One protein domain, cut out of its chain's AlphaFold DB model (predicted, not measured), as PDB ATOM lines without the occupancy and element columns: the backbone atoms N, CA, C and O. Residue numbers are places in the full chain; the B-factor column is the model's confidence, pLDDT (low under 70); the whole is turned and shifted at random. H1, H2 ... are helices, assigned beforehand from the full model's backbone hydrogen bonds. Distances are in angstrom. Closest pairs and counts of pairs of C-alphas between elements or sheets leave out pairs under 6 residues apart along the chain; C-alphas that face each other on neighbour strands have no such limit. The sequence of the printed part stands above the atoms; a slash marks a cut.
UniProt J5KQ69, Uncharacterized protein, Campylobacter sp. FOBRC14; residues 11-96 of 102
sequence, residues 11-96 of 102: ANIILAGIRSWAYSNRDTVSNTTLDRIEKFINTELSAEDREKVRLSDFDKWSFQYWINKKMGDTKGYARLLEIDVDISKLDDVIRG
ATOM      1  N   ALA A  11     -22.104  -8.462  92.175       81.06
ATOM      2  CA  ALA A  11     -21.721  -7.065  91.993       81.06
ATOM      3  C   ALA A  11     -20.296  -6.776  92.496       81.06
ATOM      4  O   ALA A  11     -19.512  -6.145  91.795       81.06
ATOM      5  N   ASN A  12     -19.912  -7.300  93.664       80.12
ATOM      6  CA  ASN A  12     -18.566  -7.092  94.211       80.12
ATOM      7  C   ASN A  12     -17.479  -7.749  93.357       80.12
ATOM      8  O   ASN A  12     -16.368  -7.230  93.263       80.12
ATOM      9  N   ILE A  13     -17.801  -8.870  92.710       82.69
ATOM     10  CA  ILE A  13     -16.862  -9.571  91.837       82.69
ATOM     11  C   ILE A  13     -16.698  -8.820  90.514       82.69
ATOM     12  O   ILE A  13     -15.574  -8.682  90.029       82.69
ATOM     13  N   ILE A  14     -17.787  -8.266  89.978       85.88
ATOM     14  CA  ILE A  14     -17.743  -7.373  88.816       85.88
ATOM     15  C   ILE A  14     -16.900  -6.137  89.134       85.88
ATOM     16  O   ILE A  14     -15.943  -5.868  88.414       85.88
ATOM     17  N   LEU A  15     -17.156  -5.451  90.252       86.00
ATOM     18  CA  LEU A  15     -16.372  -4.282  90.672       86.00
ATOM     19  C   LEU A  15     -14.883  -4.610  90.854       86.00
ATOM     20  O   LEU A  15     -14.021  -3.822  90.465       86.00
ATOM     21  N   ALA A  16     -14.554  -5.770  91.430       82.44
ATOM     22  CA  ALA A  16     -13.171  -6.220  91.552       82.44
ATOM     23  C   ALA A  16     -12.524  -6.455  90.176       82.44
ATOM     24  O   ALA A  16     -11.382  -6.048  89.962       82.44
ATOM     25  N   GLY A  17     -13.261  -7.050  89.232       81.69
ATOM     26  CA  GLY A  17     -12.819  -7.237  87.850       81.69
ATOM     27  C   GLY A  17     -12.578  -5.914  87.116       81.69
ATOM     28  O   GLY A  17     -11.529  -5.747  86.497       81.69
ATOM     29  N   ILE A  18     -13.499  -4.957  87.250       82.06
ATOM     30  CA  ILE A  18     -13.389  -3.609  86.671       82.06
ATOM     31  C   ILE A  18     -12.168  -2.874  87.236       82.06
ATOM     32  O   ILE A  18     -11.355  -2.341  86.482       82.06
ATOM     33  N   ARG A  19     -11.985  -2.893  88.561       79.38
ATOM     34  CA  ARG A  19     -10.815  -2.281  89.210       79.38
ATOM     35  C   ARG A  19      -9.517  -2.926  88.750       79.38
ATOM     36  O   ARG A  19      -8.581  -2.211  88.411       79.38
ATOM     37  N   SER A  20      -9.461  -4.257  88.708       75.06
ATOM     38  CA  SER A  20      -8.284  -4.975  88.209       75.06
ATOM     39  C   SER A  20      -7.911  -4.506  86.806       75.06
ATOM     40  O   SER A  20      -6.734  -4.282  86.544       75.06
ATOM     41  N   TRP A  21      -8.902  -4.296  85.940       73.56
ATOM     42  CA  TRP A  21      -8.689  -3.806  84.584       73.56
ATOM     43  C   TRP A  21      -8.195  -2.360  84.517       73.56
ATOM     44  O   TRP A  21      -7.352  -2.052  83.684       73.56
ATOM     45  N   ALA A  22      -8.673  -1.482  85.400       69.81
ATOM     46  CA  ALA A  22      -8.202  -0.100  85.467       69.81
ATOM     47  C   ALA A  22      -6.720   0.008  85.882       69.81
ATOM     48  O   ALA A  22      -6.045   0.958  85.482       69.81
ATOM     49  N   TYR A  23      -6.221  -0.952  86.674       64.62
ATOM     50  CA  TYR A  23      -4.846  -0.960  87.194       64.62
ATOM     51  C   TYR A  23      -3.858  -1.795  86.371       64.62
ATOM     52  O   TYR A  23      -2.674  -1.459  86.327       64.62
ATOM     53  N   SER A  24      -4.295  -2.872  85.721       58.81
ATOM     54  CA  SER A  24      -3.494  -3.516  84.678       58.81
ATOM     55  C   SER A  24      -3.502  -2.616  83.446       58.81
ATOM     56  O   SER A  24      -4.568  -2.114  83.103       58.81
ATOM     57  N   ASN A  25      -2.374  -2.433  82.745       54.59
ATOM     58  CA  ASN A  25      -2.403  -1.956  81.351       54.59
ATOM     59  C   ASN A  25      -3.612  -2.604  80.671       54.59
ATOM     60  O   ASN A  25      -3.710  -3.827  80.761       54.59
ATOM     61  N   ARG A  26      -4.545  -1.798  80.133       54.12
ATOM     62  CA  ARG A  26      -5.948  -2.115  79.759       54.12
ATOM     63  C   ARG A  26      -6.149  -3.321  78.818       54.12
ATOM     64  O   ARG A  26      -7.233  -3.508  78.274       54.12
ATOM     65  N   ASP A  27      -5.131  -4.133  78.617       50.31
ATOM     66  CA  ASP A  27      -4.980  -5.119  77.577       50.31
ATOM     67  C   ASP A  27      -5.817  -6.382  77.797       50.31
ATOM     68  O   ASP A  27      -6.165  -7.005  76.806       50.31
ATOM     69  N   THR A  28      -6.232  -6.771  79.015       54.31
ATOM     70  CA  THR A  28      -7.097  -7.968  79.153       54.31
ATOM     71  C   THR A  28      -8.046  -7.948  80.358       54.31
ATOM     72  O   THR A  28      -7.692  -8.326  81.472       54.31
ATOM     73  N   VAL A  29      -9.323  -7.618  80.127       62.16
ATOM     74  CA  VAL A  29     -10.402  -8.186  80.954       62.16
ATOM     75  C   VAL A  29     -10.572  -9.638  80.522       62.16
ATOM     76  O   VAL A  29     -10.707  -9.911  79.330       62.16
ATOM     77  N   SER A  30     -10.564 -10.588  81.459       71.44
ATOM     78  CA  SER A  30     -10.816 -11.988  81.100       71.44
ATOM     79  C   SER A  30     -12.212 -12.143  80.482       71.44
ATOM     80  O   SER A  30     -13.165 -11.530  80.966       71.44
ATOM     81  N   ASN A  31     -12.358 -13.000  79.465       76.00
ATOM     82  CA  ASN A  31     -13.677 -13.332  78.907       76.00
ATOM     83  C   ASN A  31     -14.651 -13.776  80.007       76.00
ATOM     84  O   ASN A  31     -15.795 -13.348  80.013       76.00
ATOM     85  N   THR A  32     -14.163 -14.503  81.018       81.06
ATOM     86  CA  THR A  32     -14.943 -14.878  82.203       81.06
ATOM     87  C   THR A  32     -15.545 -13.672  82.926       81.06
ATOM     88  O   THR A  32     -16.689 -13.727  83.363       81.06
ATOM     89  N   THR A  33     -14.805 -12.573  83.079       82.50
ATOM     90  CA  THR A  33     -15.331 -11.348  83.702       82.50
ATOM     91  C   THR A  33     -16.369 -10.676  82.802       82.50
ATOM     92  O   THR A  33     -17.392 -10.220  83.304       82.50
ATOM     93  N   LEU A  34     -16.144 -10.648  81.485       85.44
ATOM     94  CA  LEU A  34     -17.075 -10.052  80.518       85.44
ATOM     95  C   LEU A  34     -18.387 -10.840  80.417       85.44
ATOM     96  O   LEU A  34     -19.452 -10.235  80.407       85.44
ATOM     97  N   ASP A  35     -18.334 -12.170  80.457       88.31
ATOM     98  CA  ASP A  35     -19.527 -13.025  80.465       88.31
ATOM     99  C   ASP A  35     -20.347 -12.834  81.751       88.31
ATOM    100  O   ASP A  35     -21.580 -12.850  81.741       88.31
ATOM    101  N   ARG A  36     -19.670 -12.606  82.883       88.62
ATOM    102  CA  ARG A  36     -20.334 -12.271  84.153       88.62
ATOM    103  C   ARG A  36     -20.982 -10.893  84.108       88.62
ATOM    104  O   ARG A  36     -22.091 -10.744  84.618       88.62
ATOM    105  N   ILE A  37     -20.331  -9.919  83.471       89.50
ATOM    106  CA  ILE A  37     -20.902  -8.591  83.217       89.50
ATOM    107  C   ILE A  37     -22.154  -8.714  82.344       89.50
ATOM    108  O   ILE A  37     -23.210  -8.235  82.747       89.50
ATOM    109  N   GLU A  38     -22.078  -9.409  81.207       91.94
ATOM    110  CA  GLU A  38     -23.222  -9.629  80.314       91.94
ATOM    111  C   GLU A  38     -24.395 -10.281  81.057       91.94
ATOM    112  O   GLU A  38     -25.532  -9.806  80.991       91.94
ATOM    113  N   LYS A  39     -24.121 -11.343  81.826       91.38
ATOM    114  CA  LYS A  39     -25.140 -12.011  82.635       91.38
ATOM    115  C   LYS A  39     -25.774 -11.048  83.637       91.38
ATOM    116  O   LYS A  39     -26.996 -10.975  83.704       91.38
ATOM    117  N   PHE A  40     -24.970 -10.299  84.384       90.12
ATOM    118  CA  PHE A  40     -25.463  -9.351  85.381       90.12
ATOM    119  C   PHE A  40     -26.318  -8.241  84.760       90.12
ATOM    120  O   PHE A  40     -27.389  -7.935  85.281       90.12
ATOM    121  N   ILE A  41     -25.903  -7.684  83.620       90.81
ATOM    122  CA  ILE A  41     -26.698  -6.703  82.869       90.81
ATOM    123  C   ILE A  41     -28.047  -7.316  82.493       90.81
ATOM    124  O   ILE A  41     -29.092  -6.718  82.740       90.81
ATOM    125  N   ASN A  42     -28.038  -8.533  81.954       90.25
ATOM    126  CA  ASN A  42     -29.238  -9.176  81.434       90.25
ATOM    127  C   ASN A  42     -30.186  -9.724  82.513       90.25
ATOM    128  O   ASN A  42     -31.387  -9.832  82.242       90.25
ATOM    129  N   THR A  43     -29.703 -10.031  83.721       88.81
ATOM    130  CA  THR A  43     -30.528 -10.618  84.795       88.81
ATOM    131  C   THR A  43     -30.797  -9.678  85.962       88.81
ATOM    132  O   THR A  43     -31.894  -9.712  86.511       88.81
ATOM    133  N   GLU A  44     -29.835  -8.838  86.348       89.06
ATOM    134  CA  GLU A  44     -29.906  -8.068  87.595       89.06
ATOM    135  C   GLU A  44     -30.256  -6.597  87.398       89.06
ATOM    136  O   GLU A  44     -30.938  -6.034  88.262       89.06
ATOM    137  N   LEU A  45     -29.790  -5.974  86.308       88.25
ATOM    138  CA  LEU A  45     -30.083  -4.568  86.035       88.25
ATOM    139  C   LEU A  45     -31.532  -4.390  85.584       88.25
ATOM    140  O   LEU A  45     -32.046  -5.152  84.755       88.25
ATOM    141  N   SER A  46     -32.169  -3.335  86.092       89.00
ATOM    142  CA  SER A  46     -33.446  -2.856  85.563       89.00
ATOM    143  C   SER A  46     -33.285  -2.348  84.124       89.00
ATOM    144  O   SER A  46     -32.190  -1.956  83.729       89.00
ATOM    145  N   ALA A  47     -34.361  -2.328  83.333       90.25
ATOM    146  CA  ALA A  47     -34.299  -1.850  81.946       90.25
ATOM    147  C   ALA A  47     -33.781  -0.402  81.831       90.25
ATOM    148  O   ALA A  47     -33.029  -0.091  80.917       90.25
ATOM    149  N   GLU A  48     -34.141   0.456  82.789       90.12
ATOM    150  CA  GLU A  48     -33.660   1.838  82.881       90.12
ATOM    151  C   GLU A  48     -32.139   1.895  83.091       90.12
ATOM    152  O   GLU A  48     -31.432   2.600  82.377       90.12
ATOM    153  N   ASP A  49     -31.620   1.113  84.040       90.44
ATOM    154  CA  ASP A  49     -30.191   1.129  84.367       90.44
ATOM    155  C   ASP A  49     -29.347   0.458  83.273       90.44
ATOM    156  O   ASP A  49     -28.199   0.844  83.066       90.44
ATOM    157  N   ARG A  50     -29.916  -0.503  82.530       91.56
ATOM    158  CA  ARG A  50     -29.266  -1.076  81.340       91.56
ATOM    159  C   ARG A  50     -29.000  -0.024  80.276       91.56
ATOM    160  O   ARG A  50     -27.946  -0.068  79.661       91.56
ATOM    161  N   GLU A  51     -29.923   0.911  80.070       91.75
ATOM    162  CA  GLU A  51     -29.735   1.982  79.090       91.75
ATOM    163  C   GLU A  51     -28.645   2.964  79.543       91.75
ATOM    164  O   GLU A  51     -27.798   3.361  78.746       91.75
ATOM    165  N   LYS A  52     -28.592   3.280  80.846       91.69
ATOM    166  CA  LYS A  52     -27.572   4.176  81.420       91.69
ATOM    167  C   LYS A  52     -26.145   3.662  81.230       91.69
ATOM    168  O   LYS A  52     -25.229   4.467  81.094       91.69
ATOM    169  N   VAL A  53     -25.943   2.345  81.206       93.31
ATOM    170  CA  VAL A  53     -24.606   1.745  81.056       93.31
ATOM    171  C   VAL A  53     -24.195   1.511  79.604       93.31
ATOM    172  O   VAL A  53     -23.131   0.943  79.382       93.31
ATOM    173  N   ARG A  54     -24.986   1.917  78.604       94.00
ATOM    174  CA  ARG A  54     -24.627   1.687  77.196       94.00
ATOM    175  C   ARG A  54     -23.463   2.559  76.747       94.00
ATOM    176  O   ARG A  54     -23.280   3.696  77.210       94.00
ATOM    177  N   LEU A  55     -22.692   2.020  75.805       93.75
ATOM    178  CA  LEU A  55     -21.646   2.782  75.133       93.75
ATOM    179  C   LEU A  55     -22.268   3.947  74.363       93.75
ATOM    180  O   LEU A  55     -23.296   3.790  73.695       93.75
ATOM    181  N   SER A  56     -21.608   5.102  74.412       93.19
ATOM    182  CA  SER A  56     -21.959   6.210  73.527       93.19
ATOM    183  C   SER A  56     -21.608   5.870  72.076       93.19
ATOM    184  O   SER A  56     -20.730   5.046  71.809       93.19
ATOM    185  N   ASP A  57     -22.243   6.542  71.115       94.69
ATOM    186  CA  ASP A  57     -21.895   6.385  69.696       94.69
ATOM    187  C   ASP A  57     -20.421   6.727  69.425       94.69
ATOM    188  O   ASP A  57     -19.768   6.099  68.587       94.69
ATOM    189  N   PHE A  58     -19.875   7.685  70.177       93.19
ATOM    190  CA  PHE A  58     -18.466   8.048  70.105       93.19
ATOM    191  C   PHE A  58     -17.554   6.914  70.591       93.19
ATOM    192  O   PHE A  58     -16.586   6.575  69.906       93.19
ATOM    193  N   ASP A  59     -17.871   6.286  71.726       90.44
ATOM    194  CA  ASP A  59     -17.088   5.159  72.246       90.44
ATOM    195  C   ASP A  59     -17.167   3.957  71.309       90.44
ATOM    196  O   ASP A  59     -16.142   3.335  71.020       90.44
ATOM    197  N   LYS A  60     -18.355   3.683  70.751       93.94
ATOM    198  CA  LYS A  60     -18.545   2.631  69.745       93.94
ATOM    199  C   LYS A  60     -17.643   2.852  68.538       93.94
ATOM    200  O   LYS A  60     -16.919   1.946  68.117       93.94
ATOM    201  N   TRP A  61     -17.652   4.071  68.000       93.62
ATOM    202  CA  TRP A  61     -16.797   4.449  66.879       93.62
ATOM    203  C   TRP A  61     -15.310   4.317  67.227       93.62
ATOM    204  O   TRP A  61     -14.547   3.730  66.455       93.62
ATOM    205  N   SER A  62     -14.903   4.812  68.398       89.62
ATOM    206  CA  SER A  62     -13.520   4.750  68.876       89.62
ATOM    207  C   SER A  62     -13.055   3.300  68.979       89.62
ATOM    208  O   SER A  62     -12.058   2.925  68.362       89.62
ATOM    209  N   PHE A  63     -13.810   2.436  69.664       89.38
ATOM    210  CA  PHE A  63     -13.478   1.017  69.820       89.38
ATOM    211  C   PHE A  63     -13.370   0.316  68.465       89.38
ATOM    212  O   PHE A  63     -12.385  -0.384  68.213       89.38
ATOM    213  N   GLN A  64     -14.315   0.565  67.553       92.25
ATOM    214  CA  GLN A  64     -14.273   0.010  66.201       92.25
ATOM    215  C   GLN A  64     -13.030   0.475  65.430       92.25
ATOM    216  O   GLN A  64     -12.411  -0.318  64.712       92.25
ATOM    217  N   TYR A  65     -12.630   1.738  65.587       91.06
ATOM    218  CA  TYR A  65     -11.412   2.271  64.988       91.06
ATOM    219  C   TYR A  65     -10.160   1.542  65.502       91.06
ATOM    220  O   TYR A  65      -9.358   1.072  64.687       91.06
ATOM    221  N   TRP A  66     -10.014   1.367  66.821       86.62
ATOM    222  CA  TRP A  66      -8.876   0.647  67.418       86.62
ATOM    223  C   TRP A  66      -8.811  -0.817  66.963       86.62
ATOM    224  O   TRP A  66      -7.736  -1.295  66.584       86.62
ATOM    225  N   ILE A  67      -9.961  -1.501  66.911       88.62
ATOM    226  CA  ILE A  67     -10.091  -2.874  66.395       88.62
ATOM    227  C   ILE A  67      -9.612  -2.954  64.945       88.62
ATOM    228  O   ILE A  67      -8.752  -3.777  64.621       88.62
ATOM    229  N   ASN A  68     -10.107  -2.064  64.082       91.12
ATOM    230  CA  ASN A  68      -9.761  -2.046  62.660       91.12
ATOM    231  C   ASN A  68      -8.271  -1.761  62.425       91.12
ATOM    232  O   ASN A  68      -7.676  -2.293  61.486       91.12
ATOM    233  N   LYS A  69      -7.654  -0.934  63.275       89.38
ATOM    234  CA  LYS A  69      -6.223  -0.612  63.207       89.38
ATOM    235  C   LYS A  69      -5.324  -1.656  63.876       89.38
ATOM    236  O   LYS A  69      -4.109  -1.539  63.742       89.38
ATOM    237  N   LYS A  70      -5.888  -2.672  64.550       79.25
ATOM    238  CA  LYS A  70      -5.151  -3.687  65.332       79.25
ATOM    239  C   LYS A  70      -4.140  -3.059  66.302       79.25
ATOM    240  O   LYS A  70      -3.021  -3.541  66.454       79.25
ATOM    241  N   MET A  71      -4.518  -1.935  66.902       74.69
ATOM    242  CA  MET A  71      -3.668  -1.210  67.840       74.69
ATOM    243  C   MET A  71      -3.871  -1.782  69.246       74.69
ATOM    244  O   MET A  71      -4.909  -1.549  69.858       74.69
ATOM    245  N   GLY A  72      -2.876  -2.522  69.743       70.31
ATOM    246  CA  GLY A  72      -2.932  -3.193  71.049       70.31
ATOM    247  C   GLY A  72      -3.747  -4.493  71.039       70.31
ATOM    248  O   GLY A  72      -4.059  -5.031  69.973       70.31
ATOM    249  N   ASP A  73      -4.079  -5.013  72.226       70.25
ATOM    250  CA  ASP A  73      -5.032  -6.120  72.359       70.25
ATOM    251  C   ASP A  73      -6.465  -5.583  72.237       70.25
ATOM    252  O   ASP A  73      -6.987  -4.885  73.104       70.25
ATOM    253  N   THR A  74      -7.105  -5.884  71.109       77.25
ATOM    254  CA  THR A  74      -8.427  -5.356  70.763       77.25
ATOM    255  C   THR A  74      -9.569  -6.292  71.150       77.25
ATOM    256  O   THR A  74     -10.734  -5.947  70.941       77.25
ATOM    257  N   LYS A  75      -9.274  -7.463  71.735       79.56
ATOM    258  CA  LYS A  75     -10.296  -8.455  72.111       79.56
ATOM    259  C   LYS A  75     -11.260  -7.913  73.160       79.56
ATOM    260  O   LYS A  75     -12.463  -8.117  73.034       79.56
ATOM    261  N   GLY A  76     -10.737  -7.179  74.145       79.38
ATOM    262  CA  GLY A  76     -11.555  -6.512  75.157       79.38
ATOM    263  C   GLY A  76     -12.519  -5.504  74.533       79.38
ATOM    264  O   GLY A  76     -13.718  -5.574  74.779       79.38
ATOM    265  N   TYR A  77     -12.023  -4.629  73.651       81.69
ATOM    266  CA  TYR A  77     -12.864  -3.651  72.950       81.69
ATOM    267  C   TYR A  77     -13.926  -4.312  72.068       81.69
ATOM    268  O   TYR A  77     -15.069  -3.864  72.055       81.69
ATOM    269  N   ALA A  78     -13.579  -5.393  71.366       87.44
ATOM    270  CA  ALA A  78     -14.526  -6.126  70.529       87.44
ATOM    271  C   ALA A  78     -15.659  -6.740  71.361       87.44
ATOM    272  O   ALA A  78     -16.824  -6.637  70.986       87.44
ATOM    273  N   ARG A  79     -15.332  -7.322  72.517       86.44
ATOM    274  CA  ARG A  79     -16.339  -7.904  73.407       86.44
ATOM    275  C   ARG A  79     -17.194  -6.833  74.088       86.44
ATOM    276  O   ARG A  79     -18.389  -7.041  74.239       86.44
ATOM    277  N   LEU A  80     -16.623  -5.678  74.439       87.00
ATOM    278  CA  LEU A  80     -17.382  -4.538  74.975       87.00
ATOM    279  C   LEU A  80     -18.361  -3.945  73.961       87.00
ATOM    280  O   LEU A  80     -19.473  -3.587  74.337       87.00
ATOM    281  N   LEU A  81     -17.968  -3.887  72.684       90.81
ATOM    282  CA  LEU A  81     -18.875  -3.540  71.590       90.81
ATOM    283  C   LEU A  81     -20.012  -4.552  71.443       90.81
ATOM    284  O   LEU A  81     -21.149  -4.151  71.214       90.81
ATOM    285  N   GLU A  82     -19.712  -5.845  71.563       91.75
ATOM    286  CA  GLU A  82     -20.704  -6.915  71.426       91.75
ATOM    287  C   GLU A  82     -21.777  -6.854  72.518       91.75
ATOM    288  O   GLU A  82     -22.962  -6.980  72.219       91.75
ATOM    289  N   ILE A  83     -21.372  -6.619  73.769       91.31
ATOM    290  CA  ILE A  83     -22.299  -6.517  74.909       91.31
ATOM    291  C   ILE A  83     -22.884  -5.106  75.091       91.31
ATOM    292  O   ILE A  83     -23.740  -4.915  75.949       91.31
ATOM    293  N   ASP A  84     -22.423  -4.131  74.299       93.50
ATOM    294  CA  ASP A  84     -22.841  -2.723  74.316       93.50
ATOM    295  C   ASP A  84     -22.798  -2.083  75.718       93.50
ATOM    296  O   ASP A  84     -23.777  -1.485  76.167       93.50
ATOM    297  N   VAL A  85     -21.666  -2.215  76.428       91.62
ATOM    298  CA  VAL A  85     -21.519  -1.682  77.797       91.62
ATOM    299  C   VAL A  85     -20.300  -0.781  77.984       91.62
ATOM    300  O   VAL A  85     -19.167  -1.124  77.638       91.62
ATOM    301  N   ASP A  86     -20.538   0.363  78.616       90.81
ATOM    302  CA  ASP A  86     -19.531   1.191  79.256       90.81
ATOM    303  C   ASP A  86     -19.321   0.708  80.697       90.81
ATOM    304  O   ASP A  86     -20.162   0.863  81.586       90.81
ATOM    305  N   ILE A  87     -18.158   0.113  80.928       87.88
ATOM    306  CA  ILE A  87     -17.774  -0.429  82.228       87.88
ATOM    307  C   ILE A  87     -17.657   0.657  83.312       87.88
ATOM    308  O   ILE A  87     -17.902   0.363  84.483       87.88
ATOM    309  N   SER A  88     -17.300   1.891  82.956       86.69
ATOM    310  CA  SER A  88     -17.184   2.980  83.936       86.69
ATOM    311  C   SER A  88     -18.567   3.356  84.453       86.69
ATOM    312  O   SER A  88     -18.783   3.418  85.659       86.69
ATOM    313  N   LYS A  89     -19.538   3.483  83.540       91.06
ATOM    314  CA  LYS A  89     -20.943   3.707  83.902       91.06
ATOM    315  C   LYS A  89     -21.530   2.523  84.670       91.06
ATOM    316  O   LYS A  89     -22.348   2.716  85.562       91.06
ATOM    317  N   LEU A  90     -21.112   1.294  84.354       90.44
ATOM    318  CA  LEU A  90     -21.513   0.110  85.116       90.44
ATOM    319  C   LEU A  90     -20.997   0.148  86.563       90.44
ATOM    320  O   LEU A  90     -21.750  -0.206  87.470       90.44
ATOM    321  N   ASP A  91     -19.750   0.572  86.797       89.69
ATOM    322  CA  ASP A  91     -19.205   0.768  88.151       89.69
ATOM    323  C   ASP A  91     -20.032   1.810  88.926       89.69
ATOM    324  O   ASP A  91     -20.503   1.501  90.026       89.69
ATOM    325  N   ASP A  92     -20.314   2.963  88.311       88.25
ATOM    326  CA  ASP A  92     -21.144   4.039  88.875       88.25
ATOM    327  C   ASP A  92     -22.558   3.532  89.247       88.25
ATOM    328  O   ASP A  92     -23.009   3.673  90.392       88.25
ATOM    329  N   VAL A  93     -23.237   2.837  88.323       89.06
ATOM    330  CA  VAL A  93     -24.576   2.255  88.542       89.06
ATOM    331  C   VAL A  93     -24.569   1.202  89.649       89.06
ATOM    332  O   VAL A  93     -25.475   1.181  90.485       89.06
ATOM    333  N   ILE A  94     -23.566   0.320  89.697       88.50
ATOM    334  CA  ILE A  94     -23.482  -0.703  90.749       88.50
ATOM    335  C   ILE A  94     -23.302  -0.051  92.125       88.50
ATOM    336  O   ILE A  94     -23.931  -0.502  93.089       88.50
ATOM    337  N   ARG A  95     -22.467   0.992  92.222       85.56
ATOM    338  CA  ARG A  95     -22.225   1.744  93.465       85.56
ATOM    339  C   ARG A  95     -23.407   2.619  93.878       85.56
ATOM    340  O   ARG A  95     -23.507   2.969  95.053       85.56
ATOM    341  N   GLY A  96     -24.305   2.939  92.945       81.50
ATOM    342  CA  GLY A  96     -25.351   3.939  93.149       81.50
ATOM    343  C   GLY A  96     -24.786   5.362  93.195       81.50
ATOM    344  O   GLY A  96     -25.370   6.228  93.846       81.50
TER     345      GLY A  96
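This is residues 11 to 96 of the 102 residues of an uncharacterized protein of Campylobacter sp. FOBRC14 (UniProt J5KQ69). Two helical hairpins of crossed helices, H1 with H2 and H4 with H5, make most of a compact all-helix body, with the short H3 between them along the chain. After the second hairpin the chain folds back, and the last helix, H6, packs on H1 of the first hairpin. The printed part has 86 residues, with six named helices, H1 to H6 in order along the chain, and no named strand. It is compact, with a radius of gyration of the C-alphas of 12.4 A, and it spans 35 by 26 by 18 A.

H1, residues 11 to 23, and H2, residues 31 to 43, form a helical hairpin; they touch, closest at the C-alphas of Gly 17 and Thr 33, 6.4 A apart, and run opposite ways at a steep tilt of 42 degrees. H3, residues 47 to 52, is close to H2 but not clearly touching, closest at the C-alphas of Ile 41 and Arg 50, 6.4 A apart. H4, residues 57 to 69, and H5, residues 75 to 83, form a second helical hairpin and touch, closest at the C-alphas of Phe 63 and Tyr 77, 5.7 A apart. They run opposite ways at a steep tilt of 36 degrees, only just past shallow. H2 and H5 only just touch, with 3 pairs of C-alphas within 8 A, and H2 does so with residues 34 to 38 alone; the closest C-alphas, of Glu 38 and Ile 83, are 6.3 A apart. These two run the same way at a shallow tilt of 13 degrees. H6, residues 87 to 95, touches H1, closest at the C-alphas of Leu 15 and Asp 91, 6.3 A apart, opposite ways at a steep tilt of 41 degrees. H3 and H6 only just touch, with 3 pairs of C-alphas within 8 A, the closest those of Asp 49 and Val 93, 7.1 A apart. The helix packing is mostly crossed, with 1 of 5 touching pairs at a shallow tilt. Among the pairs that are apart are H1 and H4, and H4 and H6. Every O i to N i+4 pair is within hydrogen-bond range in H1, H2, H3, H4, H5 and H6.

H1 begins at C-alpha 11, (-21.721, -7.065, 91.993), and is 18.6 A long from first to last C-alpha. H2 is 18.1 A long and H4 18.3 A; H4 ends at C-alpha 69, (-6.223, -0.612, 63.207). H5 measures 12.5 A and H6 12.3 A, and H6 ends at C-alpha 95, (-22.225, 1.744, 93.465).

The two C-alphas farthest apart, those of Lys 69 and Gly 96, are 35.8 A apart. The printed part has no cut and no long link; the link from H1 to H2 is short, and the other four are tight. The mean pLDDT of the printed part is 84.1, and residues 22 to 29, of which 22 and 23 belong to H1, are under 70.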